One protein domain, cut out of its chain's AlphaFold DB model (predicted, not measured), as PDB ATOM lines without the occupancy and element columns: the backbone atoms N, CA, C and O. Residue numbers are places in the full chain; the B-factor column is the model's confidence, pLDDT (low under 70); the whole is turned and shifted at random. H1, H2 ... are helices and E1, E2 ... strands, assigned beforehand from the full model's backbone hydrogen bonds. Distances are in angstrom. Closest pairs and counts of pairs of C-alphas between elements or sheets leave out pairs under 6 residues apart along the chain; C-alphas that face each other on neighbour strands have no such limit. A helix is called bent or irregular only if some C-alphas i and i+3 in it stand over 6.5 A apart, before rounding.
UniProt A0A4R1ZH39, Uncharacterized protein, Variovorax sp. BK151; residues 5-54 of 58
ATOM      1  N   ARG A   5     140.921  85.630 133.774       64.25
ATOM      2  CA  ARG A   5     139.973  84.743 134.462       64.25
ATOM      3  C   ARG A   5     139.325  83.801 133.448       64.25
ATOM      4  O   ARG A   5     139.101  84.161 132.297       64.25
ATOM      5  N   THR A   6     139.038  82.577 133.884       53.78
ATOM      6  CA  THR A   6     138.397  81.542 133.061       53.78
ATOM      7  C   THR A   6     137.109  81.114 133.744       53.78
ATOM      8  O   THR A   6     137.132  80.759 134.922       53.78
ATOM      9  N   LEU A   7     136.000  81.120 133.003       72.19
ATOM     10  CA  LEU A   7     134.695  80.645 133.462       72.19
ATOM     11  C   LEU A   7     134.250  79.477 132.572       72.19
ATOM     12  O   LEU A   7     134.476  79.495 131.360       72.19
ATOM     13  N   ALA A   8     133.654  78.448 133.173       56.09
ATOM     14  CA  ALA A   8     133.095  77.310 132.449       56.09
ATOM     15  C   ALA A   8     131.583  77.505 132.261       56.09
ATOM     16  O   ALA A   8     130.854  77.566 133.250       56.09
ATOM     17  N   ILE A   9     131.122  77.580 131.011       63.00
ATOM     18  CA  ILE A   9     129.697  77.613 130.630       63.00
ATOM     19  C   ILE A   9     129.480  76.477 129.619       63.00
ATOM     20  O   ILE A   9     130.258  76.350 128.680       63.00
ATOM     21  N   ASP A  10     128.489  75.605 129.836       54.81
ATOM     22  CA  ASP A  10     128.107  74.505 128.921       54.81
ATOM     23  C   ASP A  10     129.269  73.634 128.389       54.81
ATOM     24  O   ASP A  10     129.317  73.245 127.225       54.81
ATOM     25  N   ARG A  11     130.223  73.291 129.270       58.22
ATOM     26  CA  ARG A  11     131.472  72.540 128.981       58.22
ATOM     27  C   ARG A  11     132.485  73.261 128.080       58.22
ATOM     28  O   ARG A  11     133.548  72.696 127.813       58.22
ATOM     29  N   LEU A  12     132.230  74.505 127.685       57.56
ATOM     30  CA  LEU A  12     133.209  75.364 127.026       57.56
ATOM     31  C   LEU A  12     133.990  76.175 128.067       57.56
ATOM     32  O   LEU A  12     133.429  76.895 128.894       57.56
ATOM     33  N   LYS A  13     135.321  76.058 128.019       61.44
ATOM     34  CA  LYS A  13     136.227  76.974 128.719       61.44
ATOM     35  C   LYS A  13     136.401  78.206 127.841       61.44
ATOM     36  O   LYS A  13     137.119  78.145 126.846       61.44
ATOM     37  N   ILE A  14     135.740  79.301 128.204       69.62
ATOM     38  CA  ILE A  14     135.857  80.573 127.489       69.62
ATOM     39  C   ILE A  14     136.909  81.419 128.204       69.62
ATOM     40  O   ILE A  14     136.757  81.780 129.377       69.62
ATOM     41  N   PHE A  15     137.988  81.730 127.493       75.12
ATOM     42  CA  PHE A  15     138.971  82.699 127.953       75.12
ATOM     43  C   PHE A  15     138.411  84.106 127.755       75.12
ATOM     44  O   PHE A  15     137.921  84.448 126.678       75.12
ATOM     45  N   HIS A  16     138.476  84.934 128.793       78.88
ATOM     46  CA  HIS A  16     138.115  86.342 128.705       78.88
ATOM     47  C   HIS A  16     139.106  87.199 129.492       78.88
ATOM     48  O   HIS A  16     139.807  86.737 130.397       78.88
ATOM     49  N   ARG A  17     139.182  88.469 129.110       81.81
ATOM     50  CA  ARG A  17     139.854  89.525 129.857       81.81
ATOM     51  C   ARG A  17     138.803  90.309 130.621       81.81
ATOM     52  O   ARG A  17     137.755  90.633 130.070       81.81
ATOM     53  N   GLU A  18     139.124  90.630 131.860       85.00
ATOM     54  CA  GLU A  18     138.270  91.383 132.769       85.00
ATOM     55  C   GLU A  18     139.069  92.566 133.322       85.00
ATOM     56  O   GLU A  18     140.248  92.417 133.668       85.00
ATOM     57  N   ALA A  19     138.457  93.747 133.371       86.94
ATOM     58  CA  ALA A  19     139.063  94.935 133.962       86.94
ATOM     59  C   ALA A  19     138.006  95.912 134.493       86.94
ATOM     60  O   ALA A  19     136.891  95.975 133.982       86.94
ATOM     61  N   GLY A  20     138.399  96.728 135.470       86.50
ATOM     62  CA  GLY A  20     137.517  97.699 136.119       86.50
ATOM     63  C   GLY A  20     136.779  97.124 137.328       86.50
ATOM     64  O   GLY A  20     136.868  95.933 137.621       86.50
ATOM     65  N   ASP A  21     136.084  97.994 138.056       88.31
ATOM     66  CA  ASP A  21     135.339  97.635 139.266       88.31
ATOM     67  C   ASP A  21     134.016  96.926 138.903       88.31
ATOM     68  O   ASP A  21     133.212  97.525 138.190       88.31
ATOM     69  N   PRO A  22     133.754  95.690 139.380       88.56
ATOM     70  CA  PRO A  22     132.489  94.974 139.169       88.56
ATOM     71  C   PRO A  22     131.225  95.695 139.660       88.56
ATOM     72  O   PRO A  22     130.128  95.335 139.239       88.56
ATOM     73  N   ALA A  23     131.354  96.695 140.536       89.12
ATOM     74  CA  ALA A  23     130.241  97.546 140.957       89.12
ATOM     75  C   ALA A  23     129.849  98.602 139.902       89.12
ATOM     76  O   ALA A  23     128.788  99.220 140.013       89.12
ATOM     77  N   LEU A  24     130.687  98.826 138.882       88.25
ATOM     78  CA  LEU A  24     130.400  99.727 137.767       88.25
ATOM     79  C   LEU A  24     129.571  99.027 136.676       88.25
ATOM     80  O   LEU A  24     129.607  97.801 136.551       88.25
ATOM     81  N   PRO A  25     128.848  99.789 135.832       89.19
ATOM     82  CA  PRO A  25     128.073  99.215 134.738       89.19
ATOM     83  C   PRO A  25     128.920  98.292 133.853       89.19
ATOM     84  O   PRO A  25     130.022  98.653 133.432       89.19
ATOM     85  N   THR A  26     128.395  97.095 133.577       90.25
ATOM     86  CA  THR A  26     129.104  96.074 132.799       90.25
ATOM     87  C   THR A  26     129.034  96.358 131.302       90.25
ATOM     88  O   THR A  26     127.952  96.547 130.751       90.25
ATOM     89  N   LEU A  27     130.193  96.347 130.643       86.00
ATOM     90  CA  LEU A  27     130.355  96.541 129.206       86.00
ATOM     91  C   LEU A  27     131.034  95.312 128.571       86.00
ATOM     92  O   LEU A  27     132.262  95.180 128.631       86.00
ATOM     93  N   PRO A  28     130.257  94.417 127.937       83.06
ATOM     94  CA  PRO A  28     130.799  93.314 127.152       83.06
ATOM     95  C   PRO A  28     131.387  93.818 125.827       83.06
ATOM     96  O   PRO A  28     130.681  94.408 125.009       83.06
ATOM     97  N   LEU A  29     132.671  93.562 125.584       80.69
ATOM     98  CA  LEU A  29     133.333  93.820 124.305       80.69
ATOM     99  C   LEU A  29     133.379  92.527 123.495       80.69
ATOM    100  O   LEU A  29     134.297  91.722 123.634       80.69
ATOM    101  N   LEU A  30     132.370  92.328 122.653       76.38
ATOM    102  CA  LEU A  30     132.329  91.223 121.700       76.38
ATOM    103  C   LEU A  30     133.069  91.641 120.430       76.38
ATOM    104  O   LEU A  30     132.719  92.641 119.804       76.38
ATOM    105  N   HIS A  31     134.096  90.886 120.049       65.69
ATOM    106  CA  HIS A  31     134.813  91.112 118.798       65.69
ATOM    107  C   HIS A  31     134.366  90.132 117.715       65.69
ATOM    108  O   HIS A  31     133.943  89.016 118.008       65.69
ATOM    109  N   GLY A  32     134.417  90.585 116.462       55.94
ATOM    110  CA  GLY A  32     134.173  89.760 115.281       55.94
ATOM    111  C   GLY A  32     135.485  89.220 114.711       55.94
ATOM    112  O   GLY A  32     136.520  89.879 114.790       55.94
ATOM    113  N   ALA A  33     135.454  88.026 114.119       52.53
ATOM    114  CA  ALA A  33     136.612  87.459 113.432       52.53
ATOM    115  C   ALA A  33     136.988  88.288 112.180       52.53
ATOM    116  O   ALA A  33     136.081  88.754 111.485       52.53
ATOM    117  N   PRO A  34     138.289  88.442 111.846       47.62
ATOM    118  CA  PRO A  34     139.473  87.873 112.490       47.62
ATOM    119  C   PRO A  34     140.130  88.900 113.432       47.62
ATOM    120  O   PRO A  34     141.025  89.643 113.037       47.62
ATOM    121  N   ALA A  35     139.697  88.950 114.691       53.78
ATOM    122  CA  ALA A  35     140.295  89.805 115.706       53.78
ATOM    123  C   ALA A  35     140.842  88.959 116.861       53.78
ATOM    124  O   ALA A  35     140.128  88.168 117.465       53.78
ATOM    125  N   SER A  36     142.129  89.117 117.176       54.97
ATOM    126  CA  SER A  36     142.722  88.566 118.398       54.97
ATOM    127  C   SER A  36     142.497  89.537 119.559       54.97
ATOM    128  O   SER A  36     142.608  90.754 119.387       54.97
ATOM    129  N   SER A  37     142.280  89.009 120.769       51.88
ATOM    130  CA  SER A  37     142.185  89.793 122.019       51.88
ATOM    131  C   SER A  37     143.370  90.735 122.283       51.88
ATOM    132  O   SER A  37     143.254  91.649 123.103       51.88
ATOM    133  N   PHE A  38     144.495  90.557 121.579       57.53
ATOM    134  CA  PHE A  38     145.631  91.479 121.612       57.53
ATOM    135  C   PHE A  38     145.258  92.903 121.159       57.53
ATOM    136  O   PHE A  38     145.779  93.869 121.713       57.53
ATOM    137  N   MET A  39     144.307  93.053 120.230       57.06
ATOM    138  CA  MET A  39     143.881  94.367 119.725       57.06
ATOM    139  C   MET A  39     143.069  95.189 120.738       57.06
ATOM    140  O   MET A  39     142.916  96.394 120.570       57.06
ATOM    141  N   TYR A  40     142.577  94.571 121.815       58.75
ATOM    142  CA  TYR A  40     141.704  95.229 122.794       58.75
ATOM    143  C   TYR A  40     142.426  95.737 124.042       58.75
ATOM    144  O   TYR A  40     141.776  96.253 124.949       58.75
ATOM    145  N   ARG A  41     143.761  95.649 124.109       62.66
ATOM    146  CA  ARG A  41     144.509  96.096 125.293       62.66
ATOM    147  C   ARG A  41     144.292  97.582 125.602       62.66
ATOM    148  O   ARG A  41     144.013  97.924 126.745       62.66
ATOM    149  N   GLU A  42     144.355  98.439 124.587       63.69
ATOM    150  CA  GLU A  42     144.210  99.887 124.759       63.69
ATOM    151  C   GLU A  42     142.754 100.316 125.072       63.69
ATOM    152  O   GLU A  42     142.554 101.074 126.025       63.69
ATOM    153  N   PRO A  43     141.706  99.797 124.389       68.12
ATOM    154  CA  PRO A  43     140.318 100.062 124.774       68.12
ATOM    155  C   PRO A  43     139.972  99.613 126.195       68.12
ATOM    156  O   PRO A  43     139.294 100.344 126.915       68.12
ATOM    157  N   ILE A  44     140.442  98.432 126.617       71.69
ATOM    158  CA  ILE A  44     140.166  97.904 127.960       71.69
ATOM    159  C   ILE A  44     140.756  98.837 129.024       71.69
ATOM    160  O   ILE A  44     140.045  99.228 129.948       71.69
ATOM    161  N   GLU A  45     142.016  99.255 128.873       74.50
ATOM    162  CA  GLU A  45     142.670 100.177 129.814       74.50
ATOM    163  C   GLU A  45     141.952 101.537 129.871       74.50
ATOM    164  O   GLU A  45     141.733 102.085 130.953       74.50
ATOM    165  N   ARG A  46     141.496 102.054 128.724       79.62
ATOM    166  CA  ARG A  46     140.762 103.325 128.665       79.62
ATOM    167  C   ARG A  46     139.333 103.245 129.183       79.62
ATOM    168  O   ARG A  46     138.798 104.286 129.534       79.62
ATOM    169  N   LEU A  47     138.689 102.082 129.240       80.94
ATOM    170  CA  LEU A  47     137.285 101.963 129.667       80.94
ATOM    171  C   LEU A  47     137.133 101.450 131.105       80.94
ATOM    172  O   LEU A  47     136.137 101.766 131.757       80.94
ATOM    173  N   ALA A  48     138.142 100.752 131.629       79.75
ATOM    174  CA  ALA A  48     138.124 100.136 132.959       79.75
ATOM    175  C   ALA A  48     137.929 101.121 134.129       79.75
ATOM    176  O   ALA A  48     137.533 100.715 135.215       79.75
ATOM    177  N   HIS A  49     138.190 102.418 133.932       82.31
ATOM    178  CA  HIS A  49     137.979 103.438 134.967       82.31
ATOM    179  C   HIS A  49     136.512 103.889 135.104       82.31
ATOM    180  O   HIS A  49     136.179 104.593 136.054       82.31
ATOM    181  N   ARG A  50     135.638 103.525 134.153       86.19
ATOM    182  CA  ARG A  50     134.210 103.915 134.132       86.19
ATOM    183  C   ARG A  50     133.249 102.740 134.028       86.19
ATOM    184  O   ARG A  50     132.074 102.904 134.341       86.19
ATOM    185  N   PHE A  51     133.735 101.594 133.573       86.56
ATOM    186  CA  PHE A  51     132.929 100.417 133.298       86.56
ATOM    187  C   PHE A  51     133.623  99.166 133.817       86.56
ATOM    188  O   PHE A  51     134.854  99.088 133.828       86.56
ATOM    189  N   HIS A  52     132.818  98.169 134.167       88.75
ATOM    190  CA  HIS A  52     133.284  96.804 134.328       88.75
ATOM    191  C   HIS A  52     133.367  96.146 132.946       88.75
ATOM    192  O   HIS A  52     132.348  95.841 132.329       88.75
ATOM    193  N   VAL A  53     134.570  95.989 132.406       87.00
ATOM    194  CA  VAL A  53     134.786  95.553 131.022       87.00
ATOM    195  C   VAL A  53     135.082  94.059 130.977       87.00
ATOM    196  O   VAL A  53     136.010  93.593 131.637       87.00
ATOM    197  N   ILE A  54     134.346  93.327 130.136       85.25
ATOM    198  CA  ILE A  54     134.551  91.893 129.883       85.25
ATOM    199  C   ILE A  54     134.752  91.689 128.380       85.25
ATOM    200  O   ILE A  54     133.869  92.010 127.591       85.25
TER     201      ILE A  54
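What this domain is: This is residues 5 to 54 of the 58 residues of an uncharacterized protein of Variovorax sp. BK151 (UniProt A0A4R1ZH39). A small twisted sheet of four strands has one helix, H1, over one face, making two layers; the tip of the hairpin E1 and E2, residues 8 to 13, sticks out. The printed part has 50 residues, with E1, E2, E3, H1, E4 along the chain. The mixed sheet runs E1, E2, E4, E3; the class is mixed, helices and strands. It is only just compact, close to loose: radius of gyration of the C-alphas 11.6 A, spans 31 by 25 by 14 A.

Where its parts are: E1, residues 5 to 9, begins at C-alpha (139.973, 84.743, 134.462). E2, 12 to 19, is 21.6 A long; E3 is 26 to 28. H1, 37 to 47, 15.2 A, is irregular: C-alphas 39 and 42 are 7.5 A apart. E4, 52 to 54, ends at (134.551, 91.893, 129.883).

How they stand to each other: E2 is antiparallel to E1 (N 12 to O 9, 2.9 A) and to E4 (N 53 to O 19, 2.8 A). E4 is parallel to E3 (N 27 to O 52, 2.8 A); E3, H1 and E4 form a strand-helix-strand unit, two parallel strands with a helix between, its crossover right-handed. H1 is on the sheet at a height of 9.6 A, along the strands, at 19 degrees to E2 on the local plane; the C-alphas of Ile 44 and Val 53, the closest of H1 and E4, are 6.6 A apart. In H1, 4 of 7 O i to N i+4 pairs are within hydrogen-bond range.

The domain as a whole: The C-alphas farthest apart, of Arg 11 and Arg 46, are 32.2 A apart. The printed part has no cut, and no link is long. Confidence is under 70 at residues 5 to 6, 8 to 14 and 31 to 43.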